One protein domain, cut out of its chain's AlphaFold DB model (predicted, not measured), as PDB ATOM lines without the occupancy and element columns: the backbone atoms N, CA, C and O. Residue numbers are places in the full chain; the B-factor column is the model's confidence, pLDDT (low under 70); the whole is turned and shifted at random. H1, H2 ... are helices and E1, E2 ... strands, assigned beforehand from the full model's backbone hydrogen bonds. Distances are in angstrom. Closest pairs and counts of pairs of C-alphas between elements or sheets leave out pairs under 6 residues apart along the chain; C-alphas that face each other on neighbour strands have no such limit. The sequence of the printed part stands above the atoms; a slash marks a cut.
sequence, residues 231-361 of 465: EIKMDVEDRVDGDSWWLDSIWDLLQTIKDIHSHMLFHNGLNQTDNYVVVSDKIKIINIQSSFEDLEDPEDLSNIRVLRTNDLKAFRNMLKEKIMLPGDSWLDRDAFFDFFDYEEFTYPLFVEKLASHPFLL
ATOM      1  N   GLU A 231      -5.032   8.789 -22.866       89.88
ATOM      2  CA  GLU A 231      -6.017   7.809 -23.334       89.88
ATOM      3  C   GLU A 231      -6.348   8.001 -24.822       89.88
ATOM      4  O   GLU A 231      -6.900   7.091 -25.449       89.88
ATOM      5  N   ILE A 232      -5.973   9.145 -25.408       83.75
ATOM      6  CA  ILE A 232      -6.108   9.386 -26.844       83.75
ATOM      7  C   ILE A 232      -5.028   8.590 -27.572       83.75
ATOM      8  O   ILE A 232      -3.831   8.856 -27.456       83.75
ATOM      9  N   LYS A 233      -5.459   7.605 -28.360       72.44
ATOM     10  CA  LYS A 233      -4.584   6.942 -29.325       72.44
ATOM     11  C   LYS A 233      -4.463   7.852 -30.536       72.44
ATOM     12  O   LYS A 233      -5.390   7.927 -31.327       72.44
ATOM     13  N   MET A 234      -3.348   8.564 -30.634       65.56
ATOM     14  CA  MET A 234      -3.007   9.301 -31.844       65.56
ATOM     15  C   MET A 234      -2.391   8.317 -32.836       65.56
ATOM     16  O   MET A 234      -1.283   7.824 -32.599       65.56
ATOM     17  N   ASP A 235      -3.113   7.986 -33.906       57.16
ATOM     18  CA  ASP A 235      -2.541   7.185 -34.982       57.16
ATOM     19  C   ASP A 235      -1.594   8.054 -35.830       57.16
ATOM     20  O   ASP A 235      -1.749   9.267 -35.948       57.16
ATOM     21  N   VAL A 236      -0.577   7.435 -36.440       51.00
ATOM     22  CA  VAL A 236       0.422   8.131 -37.286       51.00
ATOM     23  C   VAL A 236      -0.224   8.809 -38.508       51.00
ATOM     24  O   VAL A 236       0.376   9.698 -39.116       51.00
ATOM     25  N   GLU A 237      -1.440   8.387 -38.863       48.38
ATOM     26  CA  GLU A 237      -2.264   8.941 -39.939       48.38
ATOM     27  C   GLU A 237      -3.118  10.139 -39.481       48.38
ATOM     28  O   GLU A 237      -3.435  10.988 -40.312       48.38
ATOM     29  N   ASP A 238      -3.373  10.294 -38.175       52.09
ATOM     30  CA  ASP A 238      -4.068  11.442 -37.562       52.09
ATOM     31  C   ASP A 238      -3.107  12.624 -37.355       52.09
ATOM     32  O   ASP A 238      -3.069  13.269 -36.301       52.09
ATOM     33  N   ARG A 239      -2.246  12.871 -38.349       52.66
ATOM     34  CA  ARG A 239      -1.214  13.903 -38.266       52.66
ATOM     35  C   ARG A 239      -1.872  15.233 -37.914       52.66
ATOM     36  O   ARG A 239      -2.779  15.687 -38.598       52.66
ATOM     37  N   VAL A 240      -1.314  15.896 -36.906       56.75
ATOM     38  CA  VAL A 240      -1.677  17.243 -36.424       56.75
ATOM     39  C   VAL A 240      -1.447  18.342 -37.484       56.75
ATOM     40  O   VAL A 240      -1.512  19.535 -37.197       56.75
ATOM     41  N   ASP A 241      -1.136  17.964 -38.724       53.53
ATOM     42  CA  ASP A 241      -0.755  18.860 -39.807       53.53
ATOM     43  C   ASP A 241      -1.942  19.752 -40.195       53.53
ATOM     44  O   ASP A 241      -2.846  19.351 -40.926       53.53
ATOM     45  N   GLY A 242      -1.959  20.970 -39.650       54.66
ATOM     46  CA  GLY A 242      -2.995  21.964 -39.917       54.66
ATOM     47  C   GLY A 242      -4.323  21.760 -39.181       54.66
ATOM     48  O   GLY A 242      -5.283  22.452 -39.516       54.66
ATOM     49  N   ASP A 243      -4.406  20.872 -38.184       69.69
ATOM     50  CA  ASP A 243      -5.617  20.766 -37.362       69.69
ATOM     51  C   ASP A 243      -5.725  21.977 -36.422       69.69
ATOM     52  O   ASP A 243      -4.966  22.121 -35.454       69.69
ATOM     53  N   SER A 244      -6.694  22.850 -36.710       74.69
ATOM     54  CA  SER A 244      -6.979  24.052 -35.923       74.69
ATOM     55  C   SER A 244      -7.197  23.744 -34.443       74.69
ATOM     56  O   SER A 244      -6.804  24.542 -33.598       74.69
ATOM     57  N   TRP A 245      -7.755  22.572 -34.115       83.88
ATOM     58  CA  TRP A 245      -8.023  22.203 -32.727       83.88
ATOM     59  C   TRP A 245      -6.743  22.087 -31.895       83.88
ATOM     60  O   TRP A 245      -6.688  22.553 -30.753       83.88
ATOM     61  N   TRP A 246      -5.688  21.505 -32.469       86.38
ATOM     62  CA  TRP A 246      -4.404  21.361 -31.791       86.38
ATOM     63  C   TRP A 246      -3.659  22.683 -31.666       86.38
ATOM     64  O   TRP A 246      -3.069  22.937 -30.616       86.38
ATOM     65  N   LEU A 247      -3.688  23.524 -32.703       86.75
ATOM     66  CA  LEU A 247      -3.054  24.844 -32.654       86.75
ATOM     67  C   LEU A 247      -3.703  25.717 -31.572       86.75
ATOM     68  O   LEU A 247      -2.991  26.257 -30.719       86.75
ATOM     69  N   ASP A 248      -5.037  25.750 -31.534       88.44
ATOM     70  CA  ASP A 248      -5.808  26.453 -30.504       88.44
ATOM     71  C   ASP A 248      -5.528  25.876 -29.108       88.44
ATOM     72  O   ASP A 248      -5.300  26.618 -28.150       88.44
ATOM     73  N   SER A 249      -5.466  24.545 -28.983       91.50
ATOM     74  CA  SER A 249      -5.171  23.878 -27.710       91.50
ATOM     75  C   SER A 249      -3.760  24.179 -27.201       91.50
ATOM     76  O   SER A 249      -3.573  24.410 -26.008       91.50
ATOM     77  N   ILE A 250      -2.753  24.208 -28.078       93.00
ATOM     78  CA  ILE A 250      -1.376  24.566 -27.703       93.00
ATOM     79  C   ILE A 250      -1.320  26.016 -27.230       93.00
ATOM     80  O   ILE A 250      -0.671  26.306 -26.221       93.00
ATOM     81  N   TRP A 251      -2.014  26.916 -27.925       91.94
ATOM     82  CA  TRP A 251      -2.104  28.313 -27.527       91.94
ATOM     83  C   TRP A 251      -2.765  28.477 -26.147       91.94
ATOM     84  O   TRP A 251      -2.178  29.111 -25.263       91.94
ATOM     85  N   ASP A 252      -3.920  27.839 -25.920       92.44
ATOM     86  CA  ASP A 252      -4.643  27.841 -24.636       92.44
ATOM     87  C   ASP A 252      -3.759  27.287 -23.493       92.44
ATOM     88  O   ASP A 252      -3.725  27.834 -22.380       92.44
ATOM     89  N   LEU A 253      -2.988  26.227 -23.759       94.88
ATOM     90  CA  LEU A 253      -2.059  25.639 -22.788       94.88
ATOM     91  C   LEU A 253      -0.885  26.570 -22.468       94.88
ATOM     92  O   LEU A 253      -0.530  26.703 -21.297       94.88
ATOM     93  N   LEU A 254      -0.314  27.267 -23.455       94.62
ATOM     94  CA  LEU A 254       0.737  28.263 -23.215       94.62
ATOM     95  C   LEU A 254       0.241  29.415 -22.333       94.62
ATOM     96  O   LEU A 254       0.956  29.821 -21.411       94.62
ATOM     97  N   GLN A 255      -0.984  29.905 -22.560       92.62
ATOM     98  CA  GLN A 255      -1.597  30.906 -21.676       92.62
ATOM     99  C   GLN A 255      -1.804  30.348 -20.267       92.62
ATOM    100  O   GLN A 255      -1.457  30.995 -19.284       92.62
ATOM    101  N   THR A 256      -2.267  29.104 -20.155       94.69
ATOM    102  CA  THR A 256      -2.452  28.449 -18.854       94.69
ATOM    103  C   THR A 256      -1.127  28.303 -18.099       94.69
ATOM    104  O   THR A 256      -1.060  28.583 -16.904       94.69
ATOM    105  N   ILE A 257      -0.045  27.921 -18.781       95.25
ATOM    106  CA  ILE A 257       1.295  27.828 -18.187       95.25
ATOM    107  C   ILE A 257       1.789  29.217 -17.750       95.25
ATOM    108  O   ILE A 257       2.334  29.362 -16.653       95.25
ATOM    109  N   LYS A 258       1.559  30.262 -18.559       92.94
ATOM    110  CA  LYS A 258       1.838  31.662 -18.184       92.94
ATOM    111  C   LYS A 258       1.101  32.043 -16.898       92.94
ATOM    112  O   LYS A 258       1.712  32.610 -15.988       92.94
ATOM    113  N   ASP A 259      -0.176  31.685 -16.797       92.19
ATOM    114  CA  ASP A 259      -1.010  31.958 -15.627       92.19
ATOM    115  C   ASP A 259      -0.511  31.209 -14.388       92.19
ATOM    116  O   ASP A 259      -0.382  31.823 -13.324       92.19
ATOM    117  N   ILE A 260      -0.145  29.928 -14.520       94.38
ATOM    118  CA  ILE A 260       0.473  29.131 -13.447       94.38
ATOM    119  C   ILE A 260       1.727  29.836 -12.916       94.38
ATOM    120  O   ILE A 260       1.836  30.121 -11.719       94.38
ATOM    121  N   HIS A 261       2.630  30.224 -13.815       93.50
ATOM    122  CA  HIS A 261       3.873  30.897 -13.453       93.50
ATOM    123  C   HIS A 261       3.671  32.295 -12.853       93.50
ATOM    124  O   HIS A 261       4.477  32.721 -12.017       93.50
ATOM    125  N   SER A 262       2.617  33.016 -13.255       90.50
ATOM    126  CA  SER A 262       2.270  34.328 -12.686       90.50
ATOM    127  C   SER A 262       1.817  34.239 -11.222       90.50
ATOM    128  O   SER A 262       2.030  35.179 -10.459       90.50
ATOM    129  N   HIS A 263       1.294  33.081 -10.808       90.81
ATOM    130  CA  HIS A 263       0.917  32.780  -9.424       90.81
ATOM    131  C   HIS A 263       2.074  32.201  -8.593       90.81
ATOM    132  O   HIS A 263       1.846  31.712  -7.488       90.81
ATOM    133  N   MET A 264       3.309  32.262  -9.109       91.38
ATOM    134  CA  MET A 264       4.506  31.689  -8.479       91.38
ATOM    135  C   MET A 264       4.375  30.180  -8.221       91.38
ATOM    136  O   MET A 264       4.834  29.660  -7.203       91.38
ATOM    137  N   LEU A 265       3.713  29.485  -9.145       93.69
ATOM    138  CA  LEU A 265       3.548  28.036  -9.144       93.69
ATOM    139  C   LEU A 265       4.319  27.421 -10.308       93.69
ATOM    140  O   LEU A 265       4.524  28.083 -11.324       93.69
ATOM    141  N   PHE A 266       4.703  26.156 -10.154       93.75
ATOM    142  CA  PHE A 266       5.363  25.370 -11.196       93.75
ATOM    143  C   PHE A 266       4.789  23.958 -11.214       93.75
ATOM    144  O   PHE A 266       4.478  23.363 -10.171       93.75
ATOM    145  N   HIS A 267       4.640  23.417 -12.411       94.75
ATOM    146  CA  HIS A 267       4.027  22.124 -12.621       94.75
ATOM    147  C   HIS A 267       5.011  20.966 -12.411       94.75
ATOM    148  O   HIS A 267       4.624  19.977 -11.798       94.75
ATOM    149  N   ASN A 268       6.247  21.044 -12.919       91.12
ATOM    150  CA  ASN A 268       7.290  20.002 -12.841       91.12
ATOM    151  C   ASN A 268       6.938  18.640 -13.477       91.12
ATOM    152  O   ASN A 268       7.532  17.616 -13.148       91.12
ATOM    153  N   GLY A 269       5.976  18.604 -14.399       93.12
ATOM    154  CA  GLY A 269       5.473  17.346 -14.974       93.12
ATOM    155  C   GLY A 269       4.814  17.489 -16.343       93.12
ATOM    156  O   GLY A 269       4.150  16.565 -16.808       93.12
ATOM    157  N   LEU A 270       4.985  18.638 -17.005       96.62
ATOM    158  CA  LEU A 270       4.322  18.943 -18.277       96.62
ATOM    159  C   LEU A 270       4.784  18.052 -19.442       96.62
ATOM    160  O   LEU A 270       4.161  18.072 -20.498       96.62
ATOM    161  N   ASN A 271       5.831  17.243 -19.256       95.56
ATOM    162  CA  ASN A 271       6.295  16.258 -20.231       95.56
ATOM    163  C   ASN A 271       5.399  15.003 -20.321       95.56
ATOM    164  O   ASN A 271       5.524  14.235 -21.273       95.56
ATOM    165  N   GLN A 272       4.518  14.767 -19.342       93.12
ATOM    166  CA  GLN A 272       3.668  13.574 -19.271       93.12
ATOM    167  C   GLN A 272       2.234  13.883 -19.711       93.12
ATOM    168  O   GLN A 272       1.593  14.770 -19.153       93.12
ATOM    169  N   THR A 273       1.696  13.105 -20.653       92.69
ATOM    170  CA  THR A 273       0.310  13.250 -21.138       92.69
ATOM    171  C   THR A 273      -0.743  12.958 -20.062       92.69
ATOM    172  O   THR A 273      -1.844  13.489 -20.133       92.69
ATOM    173  N   ASP A 274      -0.394  12.207 -19.013       92.38
ATOM    174  CA  ASP A 274      -1.257  11.969 -17.844       92.38
ATOM    175  C   ASP A 274      -1.529  13.230 -17.005       92.38
ATOM    176  O   ASP A 274      -2.398  13.207 -16.137       92.38
ATOM    177  N   ASN A 275      -0.805  14.330 -17.240       95.69
ATOM    178  CA  ASN A 275      -1.032  15.613 -16.569       95.69
ATOM    179  C   ASN A 275      -1.963  16.551 -17.352       95.69
ATOM    180  O   ASN A 275      -2.067  17.740 -17.042       95.69
ATOM    181  N   TYR A 276      -2.682  16.003 -18.331       96.44
ATOM    182  CA  TYR A 276      -3.644  16.725 -19.148       96.44
ATOM    183  C   TYR A 276      -4.943  15.929 -19.278       96.44
ATOM    184  O   TYR A 276      -4.936  14.703 -19.396       96.44
ATOM    185  N   VAL A 277      -6.069  16.635 -19.295       95.81
ATOM    186  CA  VAL A 277      -7.407  16.064 -19.504       95.81
ATOM    187  C   VAL A 277      -8.157  16.848 -20.568       95.81
ATOM    188  O   VAL A 277      -7.954  18.053 -20.707       95.81
ATOM    189  N   VAL A 278      -9.065  16.188 -21.281       94.38
ATOM    190  CA  VAL A 278      -9.978  16.841 -22.224       94.38
ATOM    191  C   VAL A 278     -11.306  17.134 -21.529       94.38
ATOM    192  O   VAL A 278     -11.909  16.249 -20.927       94.38
ATOM    193  N   VAL A 279     -11.759  18.384 -21.593       92.75
ATOM    194  CA  VAL A 279     -13.036  18.861 -21.052       92.75
ATOM    195  C   VAL A 279     -13.784  19.597 -22.156       92.75
ATOM    196  O   VAL A 279     -13.460  20.751 -22.434       92.75
ATOM    197  N   SER A 280     -14.803  18.968 -22.748       87.62
ATOM    198  CA  SER A 280     -15.630  19.589 -23.798       87.62
ATOM    199  C   SER A 280     -14.773  20.185 -24.923       87.62
ATOM    200  O   SER A 280     -14.830  21.387 -25.183       87.62
ATOM    201  N   ASP A 281     -13.923  19.343 -25.515       85.00
ATOM    202  CA  ASP A 281     -12.990  19.691 -26.595       85.00
ATOM    203  C   ASP A 281     -11.928  20.740 -26.222       85.00
ATOM    204  O   ASP A 281     -11.364  21.402 -27.086       85.00
ATOM    205  N   LYS A 282     -11.618  20.911 -24.933       91.19
ATOM    206  CA  LYS A 282     -10.500  21.745 -24.467       91.19
ATOM    207  C   LYS A 282      -9.553  20.944 -23.598       91.19
ATOM    208  O   LYS A 282      -9.996  20.224 -22.706       91.19
ATOM    209  N   ILE A 283      -8.253  21.117 -23.806       94.62
ATOM    210  CA  ILE A 283      -7.244  20.491 -22.954       94.62
ATOM    211  C   ILE A 283      -7.044  21.344 -21.698       94.62
ATOM    212  O   ILE A 283      -6.831  22.554 -21.780       94.62
ATOM    213  N   LYS A 284      -7.102  20.710 -20.527       96.38
ATOM    214  CA  LYS A 284      -6.775  21.322 -19.240       96.38
ATOM    215  C   LYS A 284      -5.620  20.607 -18.555       96.38
ATOM    216  O   LYS A 284      -5.500  19.389 -18.635       96.38
ATOM    217  N   ILE A 285      -4.821  21.376 -17.830       97.50
ATOM    218  CA  ILE A 285      -3.707  20.925 -16.999       97.50
ATOM    219  C   ILE A 285      -4.228  20.447 -15.635       97.50
ATOM    220  O   ILE A 285      -5.128  21.061 -15.049       97.50
ATOM    221  N   ILE A 286      -3.639  19.370 -15.115       95.94
ATOM    222  CA  ILE A 286      -3.892  18.837 -13.766       95.94
ATOM    223  C   ILE A 286      -2.588  18.710 -12.970       95.94
ATOM    224  O   ILE A 286      -1.517  18.924 -13.508       95.94
ATOM    225  N   ASN A 287      -2.664  18.341 -11.687       92.44
ATOM    226  CA  ASN A 287      -1.497  17.965 -10.874       92.44
ATOM    227  C   ASN A 287      -0.393  19.036 -10.753       92.44
ATOM    228  O   ASN A 287       0.781  18.716 -10.893       92.44
ATOM    229  N   ILE A 288      -0.724  20.292 -10.431       94.12
ATOM    230  CA  ILE A 288       0.298  21.313 -10.126       94.12
ATOM    231  C   ILE A 288       1.076  20.893  -8.865       94.12
ATOM    232  O   ILE A 288       0.482  20.753  -7.794       94.12
ATOM    233  N   GLN A 289       2.392  20.680  -8.987       89.62
ATOM    234  CA  GLN A 289       3.176  19.970  -7.963       89.62
ATOM    235  C   GLN A 289       3.979  20.870  -7.026       89.62
ATOM    236  O   GLN A 289       4.361  20.427  -5.939       89.62
ATOM    237  N   SER A 290       4.278  22.107  -7.423       89.75
ATOM    238  CA  SER A 290       5.150  22.969  -6.627       89.75
ATOM    239  C   SER A 290       4.804  24.448  -6.713       89.75
ATOM    240  O   SER A 290       4.034  24.915  -7.555       89.75
ATOM    241  N   SER A 291       5.392  25.180  -5.786       90.25
ATOM    242  CA  SER A 291       5.273  26.609  -5.615       90.25
ATOM    243  C   SER A 291       6.624  27.199  -5.252       90.25
ATOM    244  O   SER A 291       7.546  26.500  -4.848       90.25
ATOM    245  N   PHE A 292       6.725  28.513  -5.363       85.75
ATOM    246  CA  PHE A 292       7.898  29.259  -4.933       85.75
ATOM    247  C   PHE A 292       8.254  29.054  -3.451       85.75
ATOM    248  O   PHE A 292       9.426  29.072  -3.097       85.75
ATOM    249  N   GLU A 293       7.262  28.794  -2.599       84.25
ATOM    250  CA  GLU A 293       7.451  28.507  -1.167       84.25
ATOM    251  C   GLU A 293       8.187  27.179  -0.916       84.25
ATOM    252  O   GLU A 293       8.696  26.963   0.180       84.25
ATOM    253  N   ASP A 294       8.256  26.298  -1.919       81.69
ATOM    254  CA  ASP A 294       8.970  25.022  -1.835       81.69
ATOM    255  C   ASP A 294      10.474  25.148  -2.126       81.69
ATOM    256  O   ASP A 294      11.194  24.152  -2.049       81.69
ATOM    257  N   LEU A 295      10.954  26.334  -2.512       79.38
ATOM    258  CA  LEU A 295      12.358  26.549  -2.856       79.38
ATOM    259  C   LEU A 295      13.199  26.753  -1.596       79.38
ATOM    260  O   LEU A 295      12.855  27.561  -0.736       79.38
ATOM    261  N   GLU A 296      14.327  26.043  -1.515       71.56
ATOM    262  CA  GLU A 296      15.273  26.145  -0.394       71.56
ATOM    263  C   GLU A 296      15.890  27.549  -0.272       71.56
ATOM    264  O   GLU A 296      16.172  27.997   0.838       71.56
ATOM    265  N   ASP A 297      16.041  28.255  -1.400       70.12
ATOM    266  CA  ASP A 297      16.485  29.649  -1.461       70.12
ATOM    267  C   ASP A 297      15.570  30.480  -2.388       70.12
ATOM    268  O   ASP A 297      15.780  30.534  -3.608       70.12
ATOM    269  N   PRO A 298      14.511  31.098  -1.837       62.28
ATOM    270  CA  PRO A 298      13.555  31.883  -2.610       62.28
ATOM    271  C   PRO A 298      14.129  33.220  -3.116       62.28
ATOM    272  O   PRO A 298      13.545  33.824  -4.016       62.28
ATOM    273  N   GLU A 299      15.251  33.718  -2.585       67.06
ATOM    274  CA  GLU A 299      15.770  35.040  -2.978       67.06
ATOM    275  C   GLU A 299      16.500  35.030  -4.333       67.06
ATOM    276  O   GLU A 299      16.668  36.083  -4.959       67.06
ATOM    277  N   ASP A 300      16.863  33.853  -4.849       70.88
ATOM    278  CA  ASP A 300      17.508  33.727  -6.152       70.88
ATOM    279  C   ASP A 300      16.485  33.705  -7.307       70.88
ATOM    280  O   ASP A 300      15.934  32.675  -7.708       70.88
ATOM    281  N   LEU A 301      16.267  34.878  -7.909       69.00
ATOM    282  CA  LEU A 301      15.442  35.050  -9.112       69.00
ATOM    283  C   LEU A 301      15.894  34.174 -10.295       69.00
ATOM    284  O   LEU A 301      15.086  33.902 -11.194       69.00
ATOM    285  N   SER A 302      17.158  33.736 -10.324       72.50
ATOM    286  CA  SER A 302      17.652  32.842 -11.370       72.50
ATOM    287  C   SER A 302      17.001  31.458 -11.275       72.50
ATOM    288  O   SER A 302      16.586  30.922 -12.307       72.50
ATOM    289  N   ASN A 303      16.750  30.959 -10.059       78.75
ATOM    290  CA  ASN A 303      16.047  29.695  -9.825       78.75
ATOM    291  C   ASN A 303      14.610  29.746 -10.357       78.75
ATOM    292  O   ASN A 303      14.171  28.822 -11.042       78.75
ATOM    293  N   ILE A 304      13.894  30.861 -10.151       85.75
ATOM    294  CA  ILE A 304      12.533  31.041 -10.689       85.75
ATOM    295  C   ILE A 304      12.541  30.972 -12.218       85.75
ATOM    296  O   ILE A 304      11.686  30.316 -12.818       85.75
ATOM    297  N   ARG A 305      13.488  31.660 -12.871       85.56
ATOM    298  CA  ARG A 305      13.585  31.643 -14.337       85.56
ATOM    299  C   ARG A 305      13.852  30.227 -14.842       85.56
ATOM    300  O   ARG A 305      13.189  29.807 -15.785       85.56
ATOM    301  N   VAL A 306      14.772  29.502 -14.208       87.00
ATOM    302  CA  VAL A 306      15.106  28.117 -14.570       87.00
ATOM    303  C   VAL A 306      13.882  27.211 -14.462       87.00
ATOM    304  O   VAL A 306      13.586  26.496 -15.413       87.00
ATOM    305  N   LEU A 307      13.118  27.289 -13.370       90.12
ATOM    306  CA  LEU A 307      11.918  26.466 -13.179       90.12
ATOM    307  C   LEU A 307      10.847  26.735 -14.240       90.12
ATOM    308  O   LEU A 307      10.325  25.798 -14.840       90.12
ATOM    309  N   ARG A 308      10.582  28.010 -14.553       92.44
ATOM    310  CA  ARG A 308       9.621  28.372 -15.611       92.44
ATOM    311  C   ARG A 308      10.058  27.873 -16.982       92.44
ATOM    312  O   ARG A 308       9.241  27.406 -17.772       92.44
ATOM    313  N   THR A 309      11.350  27.995 -17.277       91.00
ATOM    314  CA  THR A 309      11.927  27.483 -18.521       91.00
ATOM    315  C   THR A 309      11.847  25.958 -18.573       91.00
ATOM    316  O   THR A 309      11.520  25.412 -19.623       91.00
ATOM    317  N   ASN A 310      12.083  25.262 -17.457       92.62
ATOM    318  CA  ASN A 310      11.968  23.806 -17.377       92.62
ATOM    319  C   ASN A 310      10.541  23.335 -17.666       92.62
ATOM    320  O   ASN A 310      10.373  22.399 -18.444       92.62
ATOM    321  N   ASP A 311       9.527  24.010 -17.122       95.56
ATOM    322  CA  ASP A 311       8.123  23.715 -17.421       95.56
ATOM    323  C   ASP A 311       7.809  23.894 -18.916       95.56
ATOM    324  O   ASP A 311       7.227  23.004 -19.541       95.56
ATOM    325  N   LEU A 312       8.261  24.991 -19.535       96.00
ATOM    326  CA  LEU A 312       8.065  25.221 -20.972       96.00
ATOM    327  C   LEU A 312       8.802  24.186 -21.838       96.00
ATOM    328  O   LEU A 312       8.238  23.690 -22.813       96.00
ATOM    329  N   LYS A 313      10.032  23.804 -21.476       95.38
ATOM    330  CA  LYS A 313      10.777  22.740 -22.172       95.38
ATOM    331  C   LYS A 313      10.122  21.372 -21.983       95.38
ATOM    332  O   LYS A 313      10.082  20.587 -22.927       95.38
ATOM    333  N   ALA A 314       9.570  21.090 -20.805       96.31
ATOM    334  CA  ALA A 314       8.811  19.872 -20.548       96.31
ATOM    335  C   ALA A 314       7.538  19.822 -21.409       96.31
ATOM    336  O   ALA A 314       7.292  18.804 -22.057       96.31
ATOM    337  N   PHE A 315       6.794  20.930 -21.501       96.69
ATOM    338  CA  PHE A 315       5.641  21.058 -22.396       96.69
ATOM    339  C   PHE A 315       6.025  20.837 -23.865       96.69
ATOM    340  O   PHE A 315       5.409  20.017 -24.546       96.69
ATOM    341  N   ARG A 316       7.098  21.481 -24.342       95.50
ATOM    342  CA  ARG A 316       7.641  21.244 -25.689       95.50
ATOM    343  C   ARG A 316       7.944  19.771 -25.931       95.50
ATOM    344  O   ARG A 316       7.601  19.248 -26.985       95.50
ATOM    345  N   ASN A 317       8.609  19.107 -24.986       93.88
ATOM    346  CA  ASN A 317       8.970  17.701 -25.140       93.88
ATOM    347  C   ASN A 317       7.717  16.815 -25.216       93.88
ATOM    348  O   ASN A 317       7.676  15.926 -26.059       93.88
ATOM    349  N   MET A 318       6.670  17.100 -24.430       93.31
ATOM    350  CA  MET A 318       5.374  16.418 -24.567       93.31
ATOM    351  C   MET A 318       4.804  16.589 -25.975       93.31
ATOM    352  O   MET A 318       4.490  15.593 -26.626       93.31
ATOM    353  N   LEU A 319       4.752  17.823 -26.487       91.50
ATOM    354  CA  LEU A 319       4.269  18.074 -27.844       91.50
ATOM    355  C   LEU A 319       5.097  17.308 -28.879       91.50
ATOM    356  O   LEU A 319       4.540  16.566 -29.676       91.50
ATOM    357  N   LYS A 320       6.423  17.430 -28.840       88.56
ATOM    358  CA  LYS A 320       7.334  16.837 -29.829       88.56
ATOM    359  C   LYS A 320       7.352  15.306 -29.806       88.56
ATOM    360  O   LYS A 320       7.476  14.676 -30.852       88.56
ATOM    361  N   GLU A 321       7.267  14.697 -28.626       85.94
ATOM    362  CA  GLU A 321       7.461  13.251 -28.453       85.94
ATOM    363  C   GLU A 321       6.159  12.454 -28.382       85.94
ATOM    364  O   GLU A 321       6.207  11.225 -28.477       85.94
ATOM    365  N   LYS A 322       5.014  13.113 -28.159       82.44
ATOM    366  CA  LYS A 322       3.727  12.435 -27.932       82.44
ATOM    367  C   LYS A 322       2.603  12.903 -28.844       82.44
ATOM    368  O   LYS A 322       1.721  12.101 -29.110       82.44
ATOM    369  N   ILE A 323       2.637  14.152 -29.307       81.50
ATOM    370  CA  ILE A 323       1.522  14.763 -30.046       81.50
ATOM    371  C   ILE A 323       1.901  14.990 -31.512       81.50
ATOM    372  O   ILE A 323       1.331  14.412 -32.429       81.50
ATOM    373  N   MET A 324       2.929  15.796 -31.742       81.88
ATOM    374  CA  MET A 324       3.444  16.184 -33.051       81.88
ATOM    375  C   MET A 324       4.662  15.333 -33.412       81.88
ATOM    376  O   MET A 324       5.768  15.854 -33.584       81.88
ATOM    377  N   LEU A 325       4.449  14.013 -33.479       72.50
ATOM    378  CA  LEU A 325       5.506  13.026 -33.697       72.50
ATOM    379  C   LEU A 325       6.366  13.363 -34.930       72.50
ATOM    380  O   LEU A 325       5.856  13.872 -35.935       72.50
ATOM    381  N   PRO A 326       7.676  13.064 -34.883       63.47
ATOM    382  CA  PRO A 326       8.571  13.312 -36.003       63.47
ATOM    383  C   PRO A 326       8.182  12.422 -37.193       63.47
ATOM    384  O   PRO A 326       8.423  11.218 -37.194       63.47
ATOM    385  N   GLY A 327       7.545  13.031 -38.189       65.75
ATOM    386  CA  GLY A 327       7.285  12.462 -39.510       65.75
ATOM    387  C   GLY A 327       8.187  13.099 -40.567       65.75
ATOM    388  O   GLY A 327       9.391  13.249 -40.359       65.75
ATOM    389  N   ASP A 328       7.590  13.504 -41.687       65.19
ATOM    390  CA  ASP A 328       8.286  14.249 -42.738       65.19
ATOM    391  C   ASP A 328       8.821  15.602 -42.227       65.19
ATOM    392  O   ASP A 328       8.432  16.099 -41.163       65.19
ATOM    393  N   SER A 329       9.752  16.192 -42.984       67.94
ATOM    394  CA  SER A 329      10.317  17.505 -42.664       67.94
ATOM    395  C   SER A 329       9.208  18.557 -42.618       67.94
ATOM    396  O   SER A 329       8.630  18.899 -43.649       67.94
ATOM    397  N   TRP A 330       8.938  19.082 -41.421       81.38
ATOM    398  CA  TRP A 330       7.947  20.126 -41.183       81.38
ATOM    399  C   TRP A 330       8.652  21.344 -40.592       81.38
ATOM    400  O   TRP A 330       8.747  21.520 -39.379       81.38
ATOM    401  N   LEU A 331       9.187  22.179 -41.486       85.88
ATOM    402  CA  LEU A 331      10.088  23.275 -41.125       85.88
ATOM    403  C   LEU A 331       9.475  24.268 -40.129       85.88
ATOM    404  O   LEU A 331      10.174  24.705 -39.221       85.88
ATOM    405  N   ASP A 332       8.189  24.596 -40.271       85.50
ATOM    406  CA  ASP A 332       7.515  25.562 -39.393       85.50
ATOM    407  C   ASP A 332       7.332  25.005 -37.970       85.50
ATOM    408  O   ASP A 332       7.544  25.723 -36.989       85.50
ATOM    409  N   ARG A 333       6.995  23.711 -37.850       87.50
ATOM    410  CA  ARG A 333       6.922  22.990 -36.567       87.50
ATOM    411  C   ARG A 333       8.292  22.926 -35.905       87.50
ATOM    412  O   ARG A 333       8.422  23.182 -34.711       87.50
ATOM    413  N   ASP A 334       9.313  22.570 -36.676       89.31
ATOM    414  CA  ASP A 334      10.668  22.432 -36.152       89.31
ATOM    415  C   ASP A 334      11.197  23.797 -35.678       89.31
ATOM    416  O   ASP A 334      11.709  23.897 -34.566       89.31
ATOM    417  N   ALA A 335      10.944  24.872 -36.438       90.50
ATOM    418  CA  ALA A 335      11.255  26.241 -36.028       90.50
ATOM    419  C   ALA A 335      10.517  26.659 -34.742       90.50
ATOM    420  O   ALA A 335      11.114  27.292 -33.870       90.50
ATOM    421  N   PHE A 336       9.246  26.271 -34.585       92.94
ATOM    422  CA  PHE A 336       8.497  26.497 -33.346       92.94
ATOM    423  C   PHE A 336       9.135  25.790 -32.147       92.94
ATOM    424  O   PHE A 336       9.287  26.393 -31.085       92.94
ATOM    425  N   PHE A 337       9.550  24.530 -32.301       92.75
ATOM    426  CA  PHE A 337      10.207  23.795 -31.221       92.75
ATOM    427  C   PHE A 337      11.598  24.329 -30.887       92.75
ATOM    428  O   PHE A 337      11.941  24.387 -29.702       92.75
ATOM    429  N   ASP A 338      12.367  24.755 -31.886       91.38
ATOM    430  CA  ASP A 338      13.671  25.390 -31.686       91.38
ATOM    431  C   ASP A 338      13.531  26.721 -30.930       91.38
ATOM    432  O   ASP A 338      14.382  27.070 -30.109       91.38
ATOM    433  N   PHE A 339      12.419  27.441 -31.125       93.31
ATOM    434  CA  PHE A 339      12.166  28.713 -30.447       93.31
ATOM    435  C   PHE A 339      12.109  28.584 -28.916       93.31
ATOM    436  O   PHE A 339      12.470  29.524 -28.213       93.31
ATOM    437  N   PHE A 340      11.739  27.422 -28.367       93.31
ATOM    438  CA  PHE A 340      11.745  27.189 -26.914       93.31
ATOM    439  C   PHE A 340      13.144  27.246 -26.277       93.31
ATOM    440  O   PHE A 340      13.255  27.440 -25.065       93.31
ATOM    441  N   ASP A 341      14.205  27.044 -27.063       89.25
ATOM    442  CA  ASP A 341      15.595  27.129 -26.600       89.25
ATOM    443  C   ASP A 341      16.198  28.529 -26.810       89.25
ATOM    444  O   ASP A 341      17.391  28.734 -26.585       89.25
ATOM    445  N   TYR A 342      15.393  29.515 -27.218       84.75
ATOM    446  CA  TYR A 342      15.865  30.871 -27.470       84.75
ATOM    447  C   TYR A 342      15.972  31.692 -26.172       84.75
ATOM    448  O   TYR A 342      14.984  32.189 -25.630       84.75
ATOM    449  N   GLU A 343      17.193  31.852 -25.658       76.56
ATOM    450  CA  GLU A 343      17.451  32.433 -24.325       76.56
ATOM    451  C   GLU A 343      17.606  33.968 -24.298       76.56
ATOM    452  O   GLU A 343      17.791  34.554 -23.224       76.56
ATOM    453  N   GLU A 344      17.512  34.641 -25.452       82.31
ATOM    454  CA  GLU A 344      17.810  36.078 -25.582       82.31
ATOM    455  C   GLU A 344      16.719  37.003 -25.006       82.31
ATOM    456  O   GLU A 344      16.995  38.160 -24.680       82.31
ATOM    457  N   PHE A 345      15.485  36.516 -24.846       85.44
ATOM    458  CA  PHE A 345      14.364  37.324 -24.360       85.44
ATOM    459  C   PHE A 345      14.186  37.253 -22.836       85.44
ATOM    460  O   PHE A 345      14.473  36.248 -22.177       85.44
ATOM    461  N   THR A 346      13.637  38.328 -22.259       88.50
ATOM    462  CA  THR A 346      13.108  38.283 -20.889       88.50
ATOM    463  C   THR A 346      11.933  37.314 -20.828       88.50
ATOM    464  O   THR A 346      11.204  37.159 -21.802       88.50
ATOM    465  N   TYR A 347      11.712  36.677 -19.677       87.69
ATOM    466  CA  TYR A 347      10.674  35.651 -19.547       87.69
ATOM    467  C   TYR A 347       9.266  36.100 -20.012       87.69
ATOM    468  O   TYR A 347       8.658  35.372 -20.795       87.69
ATOM    469  N   PRO A 348       8.739  37.282 -19.621       86.88
ATOM    470  CA  PRO A 348       7.417  37.714 -20.084       86.88
ATOM    471  C   PRO A 348       7.339  37.874 -21.608       86.88
ATOM    472  O   PRO A 348       6.400  37.382 -22.226       86.88
ATOM    473  N   LEU A 349       8.359  38.497 -22.210       88.81
ATOM    474  CA  LEU A 349       8.430  38.705 -23.657       88.81
ATOM    475  C   LEU A 349       8.608  37.380 -24.409       88.81
ATOM    476  O   LEU A 349       8.008  37.176 -25.458       88.81
ATOM    477  N   PHE A 350       9.407  36.467 -23.856       90.81
ATOM    478  CA  PHE A 350       9.621  35.131 -24.399       90.81
ATOM    479  C   PHE A 350       8.309  34.354 -24.525       90.81
ATOM    480  O   PHE A 350       8.008  33.831 -25.593       90.81
ATOM    481  N   VAL A 351       7.498  34.325 -23.461       89.69
ATOM    482  CA  VAL A 351       6.206  33.621 -23.471       89.69
ATOM    483  C   VAL A 351       5.220  34.268 -24.444       89.69
ATOM    484  O   VAL A 351       4.501  33.559 -25.142       89.69
ATOM    485  N   GLU A 352       5.193  35.600 -24.531       89.31
ATOM    486  CA  GLU A 352       4.339  36.307 -25.494       89.31
ATOM    487  C   GLU A 352       4.722  36.003 -26.941       89.31
ATOM    488  O   GLU A 352       3.848  35.730 -27.764       89.31
ATOM    489  N   LYS A 353       6.023  35.968 -27.244       91.62
ATOM    490  CA  LYS A 353       6.529  35.549 -28.554       91.62
ATOM    491  C   LYS A 353       6.221  34.089 -28.849       91.62
ATOM    492  O   LYS A 353       5.800  33.759 -29.947       91.62
ATOM    493  N   LEU A 354       6.373  33.209 -27.868       92.69
ATOM    494  CA  LEU A 354       6.057  31.797 -28.044       92.69
ATOM    495  C   LEU A 354       4.566  31.587 -28.363       92.69
ATOM    496  O   LEU A 354       4.235  30.831 -29.271       92.69
ATOM    497  N   ALA A 355       3.675  32.309 -27.678       90.19
ATOM    498  CA  ALA A 355       2.232  32.253 -27.916       90.19
ATOM    499  C   ALA A 355       1.776  32.976 -29.198       90.19
ATOM    500  O   ALA A 355       0.664  32.748 -29.658       90.19
ATOM    501  N   SER A 356       2.600  33.852 -29.775       91.12
ATOM    502  CA  SER A 356       2.331  34.520 -31.059       91.12
ATOM    503  C   SER A 356       3.185  33.968 -32.201       91.12
ATOM    504  O   SER A 356       3.229  34.553 -33.285       91.12
ATOM    505  N   HIS A 357       3.850  32.831 -31.969       94.00
ATOM    506  CA  HIS A 357       4.727  32.227 -32.953       94.00
ATOM    507  C   HIS A 357       3.938  31.901 -34.232       94.00
ATOM    508  O   HIS A 357       2.856  31.318 -34.132       94.00
ATOM    509  N   PRO A 358       4.472  32.190 -35.437       93.56
ATOM    510  CA  PRO A 358       3.753  32.013 -36.702       93.56
ATOM    511  C   PRO A 358       3.165  30.619 -36.929       93.56
ATOM    512  O   PRO A 358       2.183  30.472 -37.651       93.56
ATOM    513  N   PHE A 359       3.770  29.596 -36.328       91.62
ATOM    514  CA  PHE A 359       3.277  28.218 -36.341       91.62
ATOM    515  C   PHE A 359       1.863  28.059 -35.753       91.62
ATOM    516  O   PHE A 359       1.101  27.232 -36.236       91.62
ATOM    517  N   LEU A 360       1.510  28.852 -34.738       91.94
ATOM    518  CA  LEU A 360       0.206  28.801 -34.066       91.94
ATOM    519  C   LEU A 360      -0.850  29.690 -34.738       91.94
ATOM    520  O   LEU A 360      -1.977  29.759 -34.262       91.94
ATOM    521  N   LEU A 361      -0.491  30.405 -35.805       91.31
ATOM    522  CA  LEU A 361      -1.370  31.365 -36.465       91.31
ATOM    523  C   LEU A 361      -2.108  30.731 -37.643       91.31
ATOM    524  O   LEU A 361      -1.544  29.936 -38.402       91.31
TER     525      LEU A 361
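Overview. This is residues 231 to 361 of the 465 residues of an uncharacterized protein of Prunus armeniaca (UniProt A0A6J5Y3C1). A small two-strand antiparallel hairpin, E1 and E2, packs through E2 on H1, one of four nearly aligned helices, H1 to H4, in a loosely joined bundle. Residues 296 to 302 stick out. The printed part has 131 residues, with its named elements in the order H1 E1 E2 H2 H3 H4; the class is mostly helix, with 60 of the 68 residues in named elements in helices, and the whole is compact, radius of gyration of the C-alphas 15.0 A, spanning 48 by 32 by 21 A.

Along the chain. E1 is residues 276 to 279, E2 282 to 285. H1, residues 244 to 262, begins at C-alpha (-6.979, 24.052, -35.923) and is 27.0 A long; H2, 301 to 323, is 32.3 A. H3 is 331 to 339; H4, 347 to 355, ends at C-alpha (2.232, 32.253, -27.916).

Arrangement. In the hairpin E1 and E2, N 277 and O 284 are within hydrogen-bond range, 2.9 A. The closest C-alphas of H1 and E2, Ser 249 and Ile 283, are 6.2 A apart. H1 touches H4 with residues 251 to 258 alone, closest C-alphas Trp 251 and Ala 355, 5.9 A, opposite ways at a shallow tilt of 12 degrees. H2 and H3 are close but not clearly touching, closest C-alphas Arg 316 and Phe 337, 6.6 A. Every O i to N i+4 pair in H1, H2, H3 and H4 is within range.

Size, cuts and confidence. The farthest C-alphas, Glu 237 and Glu 299, are 48.7 A apart. The printed part has no cut; links H1 to E1 and E2 to H2 are long. Low pLDDT, under 70, includes residues 234 to 243.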